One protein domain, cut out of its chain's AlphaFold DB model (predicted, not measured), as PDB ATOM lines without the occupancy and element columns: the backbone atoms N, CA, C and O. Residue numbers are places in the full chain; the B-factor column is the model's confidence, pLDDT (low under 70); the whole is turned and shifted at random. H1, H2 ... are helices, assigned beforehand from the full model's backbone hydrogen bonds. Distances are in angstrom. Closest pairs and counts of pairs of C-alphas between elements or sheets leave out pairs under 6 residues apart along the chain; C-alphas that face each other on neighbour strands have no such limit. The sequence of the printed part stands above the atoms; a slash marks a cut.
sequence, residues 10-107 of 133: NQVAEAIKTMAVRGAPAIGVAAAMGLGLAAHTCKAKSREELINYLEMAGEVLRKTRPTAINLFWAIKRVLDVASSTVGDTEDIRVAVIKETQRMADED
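Overview. This is residues 10 to 107 of the 133 residues of the protein "AIF-2BI family translation initiation factor (MtnA)" of uncultured marine thaumarchaeote KM3_06_C02 (UniProt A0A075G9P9). Four helices, H2 to H5, form an up-and-down bundle, each running against the one before, and short H1 packs on H2 and H3. H2 and H4 are close together between H3 and H5. The printed part has 98 residues with five named helices, H1 to H5 in order, and no named strand: all helix. It is compact, with a radius of gyration of the C-alphas of 12.4 A and spans of 35 by 24 by 18 A.

Arrangement. H1, residues 10 to 17, touches H2, residues 24 to 41; their closest C-alphas, Val 12 and Gly 34, are 5.7 A apart. H3, residues 47 to 62, touches H4, residues 69 to 84, opposite ways at a shallow tilt of 0 degrees; closest are C-alphas 58 and 75, 6.0 A. H2 touches H4, C-alphas 28 and 71 being closest at 4.2 A. H2 touches H5, residues 89 to 107, C-alphas 36 and 97 being closest at 4.8 A. Every helix has each O i to N i+4 pair within hydrogen-bond range.

Along the chain. H1 begins at C-alpha 10 (-36.605, -41.431, 30.458). H2 is 26.0 A long, H3 22.3 A and H4 22.4 A. H5, 27.3 A, ends at C-alpha 107 (-55.655, -36.549, 19.070).

Size, cuts and confidence. The C-alphas farthest apart, Thr 18 and Gly 87, are 36.8 A apart. The printed part has no cut and no long link, and no printed residue is under 70.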
ATOM      1  N   ASN A  10     -37.873 -42.077  30.814       98.31
ATOM      2  CA  ASN A  10     -36.605 -41.431  30.458       98.31
ATOM      3  C   ASN A  10     -36.297 -41.641  28.973       98.31
ATOM      4  O   ASN A  10     -35.864 -40.710  28.299       98.31
ATOM      5  N   GLN A  11     -36.583 -42.830  28.438       98.44
ATOM      6  CA  GLN A  11     -36.465 -43.102  27.005       98.44
ATOM      7  C   GLN A  11     -37.460 -42.266  26.193       98.44
ATOM      8  O   GLN A  11     -37.093 -41.712  25.157       98.44
ATOM      9  N   VAL A  12     -38.690 -42.094  26.692       98.38
ATOM     10  CA  VAL A  12     -39.659 -41.161  26.091       98.38
ATOM     11  C   VAL A  12     -39.140 -39.722  26.145       98.38
ATOM     12  O   VAL A  12     -39.212 -39.003  25.149       98.38
ATOM     13  N   ALA A  13     -38.589 -39.295  27.285       98.38
ATOM     14  CA  ALA A  13     -38.021 -37.961  27.433       98.38
ATOM     15  C   ALA A  13     -36.888 -37.713  26.423       98.38
ATOM     16  O   ALA A  13     -36.861 -36.668  25.767       98.38
ATOM     17  N   GLU A  14     -36.004 -38.692  26.236       98.12
ATOM     18  CA  GLU A  14     -34.931 -38.623  25.245       98.12
ATOM     19  C   GLU A  14     -35.481 -38.599  23.814       98.12
ATOM     20  O   GLU A  14     -35.025 -37.799  22.999       98.12
ATOM     21  N   ALA A  15     -36.516 -39.384  23.504       97.88
ATOM     22  CA  ALA A  15     -37.173 -39.362  22.196       97.88
ATOM     23  C   ALA A  15     -37.795 -37.989  21.868       97.88
ATOM     24  O   ALA A  15     -37.728 -37.524  20.727       97.88
ATOM     25  N   ILE A  16     -38.374 -37.308  22.863       97.62
ATOM     26  CA  ILE A  16     -38.904 -35.945  22.709       97.62
ATOM     27  C   ILE A  16     -37.759 -34.937  22.529       97.62
ATOM     28  O   ILE A  16     -37.825 -34.069  21.653       97.62
ATOM     29  N   LYS A  17     -36.703 -35.054  23.341       97.06
ATOM     30  CA  LYS A  17     -35.546 -34.148  23.342       97.06
ATOM     31  C   LYS A  17     -34.737 -34.224  22.045       97.06
ATOM     32  O   LYS A  17     -34.355 -33.193  21.502       97.06
ATOM     33  N   THR A  18     -34.526 -35.430  21.523       96.12
ATOM     34  CA  THR A  18     -33.805 -35.699  20.263       96.12
ATOM     35  C   THR A  18     -34.667 -35.506  19.018       96.12
ATOM     36  O   THR A  18     -34.199 -35.716  17.901       96.12
ATOM     37  N   MET A  19     -35.925 -35.087  19.192       93.69
ATOM     38  CA  MET A  19     -36.894 -34.878  18.115       93.69
ATOM     39  C   MET A  19     -37.231 -36.141  17.307       93.69
ATOM     40  O   MET A  19     -37.776 -36.028  16.205       93.69
ATOM     41  N   ALA A  20     -36.992 -37.336  17.862       96.06
ATOM     42  CA  ALA A  20     -37.560 -38.577  17.333       96.06
ATOM     43  C   ALA A  20     -39.102 -38.519  17.341       96.06
ATOM     44  O   ALA A  20     -39.749 -39.050  16.439       96.06
ATOM     45  N   VAL A  21     -39.682 -37.794  18.308       92.88
ATOM     46  CA  VAL A  21     -41.082 -37.343  18.296       92.88
ATOM     47  C   VAL A  21     -41.140 -35.834  18.041       92.88
ATOM     48  O   VAL A  21     -40.492 -35.041  18.726       92.88
ATOM     49  N   ARG A  22     -41.946 -35.413  17.060       88.25
ATOM     50  CA  ARG A  22     -42.115 -34.002  16.676       88.25
ATOM     51  C   ARG A  22     -43.564 -33.675  16.313       88.25
ATOM     52  O   ARG A  22     -44.325 -34.561  15.941       88.25
ATOM     53  N   GLY A  23     -43.904 -32.390  16.384       89.56
ATOM     54  CA  GLY A  23     -45.274 -31.884  16.256       89.56
ATOM     55  C   GLY A  23     -45.907 -31.676  17.630       89.56
ATOM     56  O   GLY A  23     -45.819 -32.547  18.493       89.56
ATOM     57  N   ALA A  24     -46.509 -30.505  17.854       90.81
ATOM     58  CA  ALA A  24     -46.995 -30.122  19.180       90.81
ATOM     59  C   ALA A  24     -47.988 -31.139  19.786       90.81
ATOM     60  O   ALA A  24     -47.775 -31.526  20.937       90.81
ATOM     61  N   PRO A  25     -48.992 -31.658  19.046       93.19
ATOM     62  CA  PRO A  25     -49.918 -32.640  19.609       93.19
ATOM     63  C   PRO A  25     -49.246 -33.984  19.931       93.19
ATOM     64  O   PRO A  25     -49.396 -34.496  21.040       93.19
ATOM     65  N   ALA A  26     -48.403 -34.494  19.025       94.62
ATOM     66  CA  ALA A  26     -47.671 -35.749  19.214       94.62
ATOM     67  C   ALA A  26     -46.712 -35.704  20.416       94.62
ATOM     68  O   ALA A  26     -46.606 -36.681  21.152       94.62
ATOM     69  N   ILE A  27     -46.052 -34.565  20.657       97.06
ATOM     70  CA  ILE A  27     -45.215 -34.358  21.851       97.06
ATOM     71  C   ILE A  27     -46.059 -34.455  23.131       97.06
ATOM     72  O   ILE A  27     -45.624 -35.074  24.101       97.06
ATOM     73  N   GLY A  28     -47.265 -33.876  23.134       97.75
ATOM     74  CA  GLY A  28     -48.192 -33.974  24.263       97.75
ATOM     75  C   GLY A  28     -48.601 -35.420  24.552       97.75
ATOM     76  O   GLY A  28     -48.449 -35.888  25.679       97.75
ATOM     77  N   VAL A  29     -49.053 -36.153  23.529       98.12
ATOM     78  CA  VAL A  29     -49.449 -37.567  23.670       98.12
ATOM     79  C   VAL A  29     -48.269 -38.438  24.106       98.12
ATOM     80  O   VAL A  29     -48.421 -39.252  25.015       98.12
ATOM     81  N   ALA A  30     -47.079 -38.241  23.531       98.19
ATOM     82  CA  ALA A  30     -45.887 -38.993  23.913       98.19
ATOM     83  C   ALA A  30     -45.530 -38.787  25.390       98.19
ATOM     84  O   ALA A  30     -45.268 -39.754  26.098       98.19
ATOM     85  N   ALA A  31     -45.577 -37.552  25.892       98.44
ATOM     86  CA  ALA A  31     -45.308 -37.290  27.301       98.44
ATOM     87  C   ALA A  31     -46.375 -37.865  28.236       98.44
ATOM     88  O   ALA A  31     -46.031 -38.397  29.290       98.44
ATOM     89  N   ALA A  32     -47.650 -37.821  27.837       98.69
ATOM     90  CA  ALA A  32     -48.711 -38.510  28.562       98.69
ATOM     91  C   ALA A  32     -48.412 -40.016  28.649       98.69
ATOM     92  O   ALA A  32     -48.382 -40.570  29.744       98.69
ATOM     93  N   MET A  33     -48.082 -40.668  27.530       98.50
ATOM     94  CA  MET A  33     -47.679 -42.081  27.521       98.50
ATOM     95  C   MET A  33     -46.419 -42.349  28.356       98.50
ATOM     96  O   MET A  33     -46.336 -43.388  29.003       98.50
ATOM     97  N   GLY A  34     -45.473 -41.408  28.413       98.62
ATOM     98  CA  GLY A  34     -44.333 -41.463  29.329       98.62
ATOM     99  C   GLY A  34     -44.770 -41.564  30.794       98.62
ATOM    100  O   GLY A  34     -44.287 -42.431  31.517       98.62
ATOM    101  N   LEU A  35     -45.742 -40.755  31.226       98.75
ATOM    102  CA  LEU A  35     -46.345 -40.888  32.559       98.75
ATOM    103  C   LEU A  35     -47.119 -42.200  32.730       98.75
ATOM    104  O   LEU A  35     -47.072 -42.795  33.803       98.75
ATOM    105  N   GLY A  36     -47.777 -42.690  31.677       98.62
ATOM    106  CA  GLY A  36     -48.397 -44.018  31.659       98.62
ATOM    107  C   GLY A  36     -47.387 -45.140  31.926       98.62
ATOM    108  O   GLY A  36     -47.622 -45.993  32.780       98.62
ATOM    109  N   LEU A  37     -46.223 -45.101  31.267       98.38
ATOM    110  CA  LEU A  37     -45.112 -46.028  31.511       98.38
ATOM    111  C   LEU A  37     -44.545 -45.880  32.926       98.38
ATOM    112  O   LEU A  37     -44.251 -46.887  33.572       98.38
ATOM    113  N   ALA A  38     -44.420 -44.651  33.435       98.56
ATOM    114  CA  ALA A  38     -44.000 -44.409  34.813       98.56
ATOM    115  C   ALA A  38     -44.985 -45.042  35.812       98.56
ATOM    116  O   ALA A  38     -44.559 -45.775  36.702       98.56
ATOM    117  N   ALA A  39     -46.296 -44.848  35.629       98.19
ATOM    118  CA  ALA A  39     -47.322 -45.471  36.466       98.19
ATOM    119  C   ALA A  39     -47.248 -47.004  36.401       98.19
ATOM    120  O   ALA A  39     -47.282 -47.677  37.430       98.19
ATOM    121  N   HIS A  40     -47.100 -47.556  35.196       97.38
ATOM    122  CA  HIS A  40     -47.039 -48.996  34.974       97.38
ATOM    123  C   HIS A  40     -45.811 -49.648  35.633       97.38
ATOM    124  O   HIS A  40     -45.927 -50.697  36.261       97.38
ATOM    125  N   THR A  41     -44.640 -49.015  35.533       96.00
ATOM    126  CA  THR A  41     -43.361 -49.583  35.995       96.00
ATOM    127  C   THR A  41     -43.019 -49.257  37.453       96.00
ATOM    128  O   THR A  41     -42.152 -49.910  38.042       96.00
ATOM    129  N   CYS A  42     -43.702 -48.284  38.066       95.44
ATOM    130  CA  CYS A  42     -43.485 -47.900  39.458       95.44
ATOM    131  C   CYS A  42     -43.744 -49.077  40.419       95.44
ATOM    132  O   CYS A  42     -44.638 -49.894  40.209       95.44
ATOM    133  N   LYS A  43     -43.002 -49.157  41.528       95.19
ATOM    134  CA  LYS A  43     -43.196 -50.168  42.592       95.19
ATOM    135  C   LYS A  43     -43.721 -49.569  43.902       95.19
ATOM    136  O   LYS A  43     -43.631 -50.219  44.941       95.19
ATOM    137  N   ALA A  44     -44.237 -48.340  43.842       95.25
ATOM    138  CA  ALA A  44     -44.853 -47.656  44.972       95.25
ATOM    139  C   ALA A  44     -45.929 -48.533  45.620       95.25
ATOM    140  O   ALA A  44     -46.726 -49.165  44.919       95.25
ATOM    141  N   LYS A  45     -45.926 -48.555  46.955       94.25
ATOM    142  CA  LYS A  45     -46.877 -49.319  47.778       94.25
ATOM    143  C   LYS A  45     -47.948 -48.434  48.399       94.25
ATOM    144  O   LYS A  45     -48.915 -48.946  48.952       94.25
ATOM    145  N   SER A  46     -47.772 -47.119  48.319       97.19
ATOM    146  CA  SER A  46     -48.748 -46.144  48.774       97.19
ATOM    147  C   SER A  46     -49.135 -45.188  47.652       97.19
ATOM    148  O   SER A  46     -48.396 -44.965  46.688       97.19
ATOM    149  N   ARG A  47     -50.324 -44.603  47.796       97.44
ATOM    150  CA  ARG A  47     -50.832 -43.561  46.902       97.44
ATOM    151  C   ARG A  47     -49.865 -42.380  46.800       97.44
ATOM    152  O   ARG A  47     -49.601 -41.898  45.705       97.44
ATOM    153  N   GLU A  48     -49.359 -41.922  47.939       97.31
ATOM    154  CA  GLU A  48     -48.460 -40.771  48.013       97.31
ATOM    155  C   GLU A  48     -47.142 -41.041  47.279       97.31
ATOM    156  O   GLU A  48     -46.712 -40.222  46.472       97.31
ATOM    157  N   GLU A  49     -46.550 -42.225  47.471       98.19
ATOM    158  CA  GLU A  49     -45.346 -42.640  46.743       98.19
ATOM    159  C   GLU A  49     -45.569 -42.650  45.225       98.19
ATOM    160  O   GLU A  49     -44.717 -42.175  44.474       98.19
ATOM    161  N   LEU A  50     -46.716 -43.167  44.766       98.56
ATOM    162  CA  LEU A  50     -47.038 -43.221  43.340       98.56
ATOM    163  C   LEU A  50     -47.212 -41.816  42.751       98.56
ATOM    164  O   LEU A  50     -46.625 -41.518  41.714       98.56
ATOM    165  N   ILE A  51     -47.983 -40.948  43.409       98.31
ATOM    166  CA  ILE A  51     -48.214 -39.575  42.940       98.31
ATOM    167  C   ILE A  51     -46.896 -38.793  42.904       98.31
ATOM    168  O   ILE A  51     -46.591 -38.168  41.891       98.31
ATOM    169  N   ASN A  52     -46.072 -38.894  43.952       98.44
ATOM    170  CA  ASN A  52     -44.763 -38.239  43.991       98.44
ATOM    171  C   ASN A  52     -43.844 -38.737  42.867       98.44
ATOM    172  O   ASN A  52     -43.156 -37.940  42.228       98.44
ATOM    173  N   TYR A  53     -43.858 -40.040  42.572       98.62
ATOM    174  CA  TYR A  53     -43.095 -40.599  41.457       98.62
ATOM    175  C   TYR A  53     -43.573 -40.075  40.095       98.62
ATOM    176  O   TYR A  53     -42.753 -39.749  39.235       98.62
ATOM    177  N   LEU A  54     -44.889 -39.950  39.899       98.75
ATOM    178  CA  LEU A  54     -45.460 -39.385  38.675       98.75
ATOM    179  C   LEU A  54     -45.120 -37.901  38.516       98.75
ATOM    180  O   LEU A  54     -44.780 -37.486  37.410       98.75
ATOM    181  N   GLU A  55     -45.140 -37.116  39.593       98.62
ATOM    182  CA  GLU A  55     -44.691 -35.718  39.565       98.62
ATOM    183  C   GLU A  55     -43.210 -35.611  39.184       98.62
ATOM    184  O   GLU A  55     -42.848 -34.822  38.310       98.62
ATOM    185  N   MET A  56     -42.350 -36.464  39.753       98.62
ATOM    186  CA  MET A  56     -40.933 -36.523  39.376       98.62
ATOM    187  C   MET A  56     -40.742 -36.866  37.892       98.62
ATOM    188  O   MET A  56     -39.946 -36.219  37.206       98.62
ATOM    189  N   ALA A  57     -41.471 -37.858  37.373       98.75
ATOM    190  CA  ALA A  57     -41.444 -38.200  35.952       98.75
ATOM    191  C   ALA A  57     -41.968 -37.041  35.081       98.75
ATOM    192  O   ALA A  57     -41.387 -36.731  34.038       98.75
ATOM    193  N   GLY A  58     -43.016 -36.352  35.537       98.62
ATOM    194  CA  GLY A  58     -43.565 -35.155  34.904       98.62
ATOM    195  C   GLY A  58     -42.533 -34.035  34.797       98.62
ATOM    196  O   GLY A  58     -42.374 -33.453  33.727       98.62
ATOM    197  N   GLU A  59     -41.764 -33.782  35.855       98.44
ATOM    198  CA  GLU A  59     -40.672 -32.802  35.849       98.44
ATOM    199  C   GLU A  59     -39.562 -33.145  34.852       98.44
ATOM    200  O   GLU A  59     -39.062 -32.263  34.147       98.44
ATOM    201  N   VAL A  60     -39.188 -34.424  34.743       98.56
ATOM    202  CA  VAL A  60     -38.223 -34.877  33.729       98.56
ATOM    203  C   VAL A  60     -38.755 -34.599  32.322       98.56
ATOM    204  O   VAL A  60     -38.046 -34.022  31.496       98.56
ATOM    205  N   LEU A  61     -40.019 -34.939  32.061       98.56
ATOM    206  CA  LEU A  61     -40.648 -34.735  30.759       98.56
ATOM    207  C   LEU A  61     -40.795 -33.246  30.414       98.56
ATOM    208  O   LEU A  61     -40.432 -32.860  29.304       98.56
ATOM    209  N   ARG A  62     -41.234 -32.388  31.348       98.06
ATOM    210  CA  ARG A  62     -41.372 -30.925  31.155       98.06
ATOM    211  C   ARG A  62     -40.067 -30.269  30.691       98.06
ATOM    212  O   ARG A  62     -40.087 -29.363  29.857       98.06
ATOM    213  N   LYS A  63     -38.923 -30.751  31.185       97.75
ATOM    214  CA  LYS A  63     -37.591 -30.216  30.853       97.75
ATOM    215  C   LYS A  63     -37.110 -30.563  29.445       97.75
ATOM    216  O   LYS A  63     -36.156 -29.951  28.974       97.75
ATOM    217  N   THR A  64     -37.755 -31.504  28.755       97.56
ATOM    218  CA  THR A  64     -37.344 -31.912  27.402       97.56
ATOM    219  C   THR A  64     -37.517 -30.787  26.384       97.56
ATOM    220  O   THR A  64     -36.642 -30.588  25.543       97.56
ATOM    221  N   ARG A  65     -38.629 -30.036  26.461       95.06
ATOM    222  CA  ARG A  65     -38.965 -28.923  25.555       95.06
ATOM    223  C   ARG A  65     -39.752 -27.828  26.297       95.06
ATOM    224  O   ARG A  65     -40.979 -27.799  26.201       95.06
ATOM    225  N   PRO A  66     -39.070 -26.889  26.980       91.56
ATOM    226  CA  PRO A  66     -39.694 -25.922  27.897       91.56
ATOM    227  C   PRO A  66     -40.734 -24.966  27.290       91.56
ATOM    228  O   PRO A  66     -41.462 -24.310  28.024       91.56
ATOM    229  N   THR A  67     -40.817 -24.870  25.963       91.19
ATOM    230  CA  THR A  67     -41.780 -24.014  25.248       91.19
ATOM    231  C   THR A  67     -42.967 -24.784  24.659       91.19
ATOM    232  O   THR A  67     -43.879 -24.181  24.096       91.19
ATOM    233  N   ALA A  68     -42.985 -26.118  24.757       92.50
ATOM    234  CA  ALA A  68     -44.020 -26.945  24.149       92.50
ATOM    235  C   ALA A  68     -45.299 -26.949  25.003       92.50
ATOM    236  O   ALA A  68     -45.468 -27.797  25.865       92.50
ATOM    237  N   ILE A  69     -46.240 -26.039  24.758       95.81
ATOM    238  CA  ILE A  69     -47.466 -25.908  25.575       95.81
ATOM    239  C   ILE A  69     -48.248 -27.231  25.691       95.81
ATOM    240  O   ILE A  69     -48.677 -27.605  26.783       95.81
ATOM    241  N   ASN A  70     -48.376 -27.985  24.593       95.75
ATOM    242  CA  ASN A  70     -49.049 -29.288  24.583       95.75
ATOM    243  C   ASN A  70     -48.385 -30.321  25.511       95.75
ATOM    244  O   ASN A  70     -49.089 -31.164  26.060       95.75
ATOM    245  N   LEU A  71     -47.064 -30.236  25.718       97.38
ATOM    246  CA  LEU A  71     -46.323 -31.067  26.672       97.38
ATOM    247  C   LEU A  71     -46.819 -30.806  28.098       97.38
ATOM    248  O   LEU A  71     -47.225 -31.728  28.799       97.38
ATOM    249  N   PHE A  72     -46.830 -29.535  28.509       98.12
ATOM    250  CA  PHE A  72     -47.243 -29.134  29.854       98.12
ATOM    251  C   PHE A  72     -48.714 -29.442  30.119       98.12
ATOM    252  O   PHE A  72     -49.043 -29.963  31.185       98.12
ATOM    253  N   TRP A  73     -49.587 -29.156  29.149       98.25
ATOM    254  CA  TRP A  73     -51.010 -29.478  29.243       98.25
ATOM    255  C   TRP A  73     -51.239 -30.980  29.432       98.25
ATOM    256  O   TRP A  73     -51.984 -31.378  30.328       98.25
ATOM    257  N   ALA A  74     -50.564 -31.811  28.633       98.44
ATOM    258  CA  ALA A  74     -50.716 -33.258  28.688       98.44
ATOM    259  C   ALA A  74     -50.247 -33.836  30.029       98.44
ATOM    260  O   ALA A  74     -50.966 -34.606  30.661       98.44
ATOM    261  N   ILE A  75     -49.070 -33.406  30.492       98.75
ATOM    262  CA  ILE A  75     -48.512 -33.810  31.786       98.75
ATOM    263  C   ILE A  75     -49.457 -33.410  32.920       98.75
ATOM    264  O   ILE A  75     -49.794 -34.242  33.758       98.75
ATOM    265  N   LYS A  76     -49.938 -32.158  32.926       98.75
ATOM    266  CA  LYS A  76     -50.883 -31.686  33.945       98.75
ATOM    267  C   LYS A  76     -52.155 -32.536  33.962       98.75
ATOM    268  O   LYS A  76     -52.566 -32.979  35.024       98.75
ATOM    269  N   ARG A  77     -52.748 -32.797  32.794       98.62
ATOM    270  CA  ARG A  77     -53.984 -33.581  32.665       98.62
ATOM    271  C   ARG A  77     -53.851 -34.982  33.270       98.62
ATOM    272  O   ARG A  77     -54.750 -35.423  33.977       98.62
ATOM    273  N   VAL A  78     -52.727 -35.658  33.041       98.81
ATOM    274  CA  VAL A  78     -52.479 -36.993  33.609       98.81
ATOM    275  C   VAL A  78     -52.263 -36.937  35.127       98.81
ATOM    276  O   VAL A  78     -52.790 -37.779  35.850       98.81
ATOM    277  N   LEU A  79     -51.533 -35.937  35.628       98.81
ATOM    278  CA  LEU A  79     -51.305 -35.756  37.069       98.81
ATOM    279  C   LEU A  79     -52.590 -35.371  37.821       98.81
ATOM    280  O   LEU A  79     -52.830 -35.854  38.930       98.81
ATOM    281  N   ASP A  80     -53.462 -34.574  37.201       98.81
ATOM    282  CA  ASP A  80     -54.796 -34.276  37.726       98.81
ATOM    283  C   ASP A  80     -55.629 -35.570  37.849       98.81
ATOM    284  O   ASP A  80     -56.298 -35.785  38.860       98.81
ATOM    285  N   VAL A  81     -55.560 -36.481  36.867       98.75
ATOM    286  CA  VAL A  81     -56.217 -37.801  36.959       98.75
ATOM    287  C   VAL A  81     -55.623 -38.633  38.090       98.75
ATOM    288  O   VAL A  81     -56.374 -39.178  38.900       98.75
ATOM    289  N   ALA A  82     -54.296 -38.698  38.203       98.44
ATOM    290  CA  ALA A  82     -53.648 -39.464  39.264       98.44
ATOM    291  C   ALA A  82     -54.050 -38.970  40.667       98.44
ATOM    292  O   ALA A  82     -54.369 -39.767  41.549       98.44
ATOM    293  N   SER A  83     -54.083 -37.649  40.858       97.94
ATOM    294  CA  SER A  83     -54.406 -37.019  42.143       97.94
ATOM    295  C   SER A  83     -55.895 -37.060  42.498       97.94
ATOM    296  O   SER A  83     -56.217 -37.164  43.683       97.94
ATOM    297  N   SER A  84     -56.797 -37.035  41.510       98.06
ATOM    298  CA  SER A  84     -58.255 -37.040  41.725       98.06
ATOM    299  C   SER A  84     -58.899 -38.429  41.730       98.06
ATOM    300  O   SER A  84     -60.010 -38.578  42.237       98.06
ATOM    301  N   THR A  85     -58.222 -39.459  41.210       98.44
ATOM    302  CA  THR A  85     -58.747 -40.835  41.207       98.44
ATOM    303  C   THR A  85     -58.946 -41.317  42.638       98.44
ATOM    304  O   THR A  85     -57.999 -41.302  43.416       98.44
ATOM    305  N   VAL A  86     -60.150 -41.756  42.998       96.62
ATOM    306  CA  VAL A  86     -60.431 -42.379  44.301       96.62
ATOM    307  C   VAL A  86     -60.091 -43.860  44.213       96.62
ATOM    308  O   VAL A  86     -60.517 -44.514  43.268       96.62
ATOM    309  N   GLY A  87     -59.341 -44.374  45.187       95.50
ATOM    310  CA  GLY A  87     -58.919 -45.772  45.199       95.50
ATOM    311  C   GLY A  87     -57.481 -45.958  45.660       95.50
ATOM    312  O   GLY A  87     -56.829 -45.016  46.136       95.50
ATOM    313  N   ASP A  88     -57.010 -47.193  45.530       96.44
ATOM    314  CA  ASP A  88     -55.652 -47.584  45.881       96.44
ATOM    315  C   ASP A  88     -54.651 -47.290  44.745       96.44
ATOM    316  O   ASP A  88     -54.938 -46.582  43.778       96.44
ATOM    317  N   THR A  89     -53.419 -47.780  44.882       97.50
ATOM    318  CA  THR A  89     -52.383 -47.575  43.865       97.50
ATOM    319  C   THR A  89     -52.727 -48.196  42.515       97.50
ATOM    320  O   THR A  89     -52.291 -47.664  41.498       97.50
ATOM    321  N   GLU A  90     -53.455 -49.311  42.484       97.69
ATOM    322  CA  GLU A  90     -53.821 -49.984  41.239       97.69
ATOM    323  C   GLU A  90     -54.920 -49.214  40.508       97.69
ATOM    324  O   GLU A  90     -54.791 -48.966  39.309       97.69
ATOM    325  N   ASP A  91     -55.924 -48.715  41.234       98.25
ATOM    326  CA  ASP A  91     -56.966 -47.853  40.662       98.25
ATOM    327  C   ASP A  91     -56.357 -46.629  39.956       98.25
ATOM    328  O   ASP A  91     -56.724 -46.287  38.828       98.25
ATOM    329  N   ILE A  92     -55.362 -45.996  40.590       98.44
ATOM    330  CA  ILE A  92     -54.635 -44.852  40.023       98.44
ATOM    331  C   ILE A  92     -53.860 -45.256  38.765       98.44
ATOM    332  O   ILE A  92     -53.905 -44.532  37.768       98.44
ATOM    333  N   ARG A  93     -53.148 -46.393  38.779       98.50
ATOM    334  CA  ARG A  93     -52.391 -46.879  37.608       98.50
ATOM    335  C   ARG A  93     -53.314 -47.103  36.422       98.50
ATOM    336  O   ARG A  93     -53.029 -46.616  35.328       98.50
ATOM    337  N   VAL A  94     -54.426 -47.798  36.649       98.38
ATOM    338  CA  VAL A  94     -55.431 -48.074  35.620       98.38
ATOM    339  C   VAL A  94     -56.010 -46.770  35.077       98.38
ATOM    340  O   VAL A  94     -56.081 -46.598  33.859       98.38
ATOM    341  N   ALA A  95     -56.376 -45.826  35.951       98.69
ATOM    342  CA  ALA A  95     -56.921 -44.534  35.546       98.69
ATOM    343  C   ALA A  95     -55.927 -43.719  34.704       98.69
ATOM    344  O   ALA A  95     -56.293 -43.212  33.642       98.69
ATOM    345  N   VAL A  96     -54.662 -43.648  35.128       98.69
ATOM    346  CA  VAL A  96     -53.590 -42.963  34.394       98.69
ATOM    347  C   VAL A  96     -53.369 -43.604  33.027       98.69
ATOM    348  O   VAL A  96     -53.418 -42.905  32.018       98.69
ATOM    349  N   ILE A  97     -53.187 -44.925  32.955       98.50
ATOM    350  CA  ILE A  97     -52.955 -45.625  31.681       98.50
ATOM    351  C   ILE A  97     -54.135 -45.394  30.731       98.50
ATOM    352  O   ILE A  97     -53.939 -45.000  29.578       98.50
ATOM    353  N   LYS A  98     -55.368 -45.546  31.225       98.62
ATOM    354  CA  LYS A  98     -56.582 -45.306  30.439       98.62
ATOM    355  C   LYS A  98     -56.660 -43.873  29.919       98.62
ATOM    356  O   LYS A  98     -57.033 -43.668  28.766       98.62
ATOM    357  N   GLU A  99     -56.297 -42.889  30.737       98.75
ATOM    358  CA  GLU A  99     -56.307 -41.490  30.320       98.75
ATOM    359  C   GLU A  99     -55.301 -41.219  29.201       98.75
ATOM    360  O   GLU A  99     -55.626 -40.543  28.227       98.75
ATOM    361  N   THR A 100     -54.099 -41.790  29.293       98.38
ATOM    362  CA  THR A 100     -53.070 -41.613  28.259       98.38
ATOM    363  C   THR A 100     -53.490 -42.222  26.920       98.38
ATOM    364  O   THR A 100     -53.294 -41.594  25.877       98.38
ATOM    365  N   GLN A 101     -54.152 -43.386  26.937       97.88
ATOM    366  CA  GLN A 101     -54.746 -43.983  25.739       97.88
ATOM    367  C   GLN A 101     -55.872 -43.107  25.178       97.88
ATOM    368  O   GLN A 101     -55.900 -42.826  23.981       97.88
ATOM    369  N   ARG A 102     -56.758 -42.596  26.044       98.38
ATOM    370  CA  ARG A 102     -57.846 -41.698  25.635       98.38
ATOM    371  C   ARG A 102     -57.317 -40.436  24.958       98.38
ATOM    372  O   ARG A 102     -57.873 -40.006  23.953       98.38
ATOM    373  N   MET A 103     -56.240 -39.851  25.476       98.19
ATOM    374  CA  MET A 103     -55.602 -38.680  24.869       98.19
ATOM    375  C   MET A 103     -55.056 -38.970  23.465       98.19
ATOM    376  O   MET A 103     -55.153 -38.111  22.591       98.19
ATOM    377  N   ALA A 104     -54.520 -40.170  23.231       96.25
ATOM    378  CA  ALA A 104     -54.069 -40.592  21.906       96.25
ATOM    379  C   ALA A 104     -55.242 -40.728  20.921       96.25
ATOM    380  O   ALA A 104     -55.181 -40.224  19.798       96.25
ATOM    381  N   ASP A 105     -56.336 -41.350  21.363       97.50
ATOM    382  CA  ASP A 105     -57.544 -41.517  20.551       97.50
ATOM    383  C   ASP A 105     -58.201 -40.160  20.236       97.50
ATOM    384  O   ASP A 105     -58.646 -39.908  19.110       97.50
ATOM    385  N   GLU A 106     -58.221 -39.250  21.213       96.69
ATOM    386  CA  GLU A 106     -58.691 -37.875  21.045       96.69
ATOM    387  C   GLU A 106     -57.874 -37.120  19.997       96.69
ATOM    388  O   GLU A 106     -58.478 -36.507  19.112       96.69
ATOM    389  N   ASP A 107     -56.541 -37.197  20.045       95.19
ATOM    390  CA  ASP A 107     -55.655 -36.549  19.070       95.19
ATOM    391  C   ASP A 107     -55.942 -37.027  17.638       95.19
ATOM    392  O   ASP A 107     -56.167 -36.218  16.732       95.19
TER     393      ASP A 107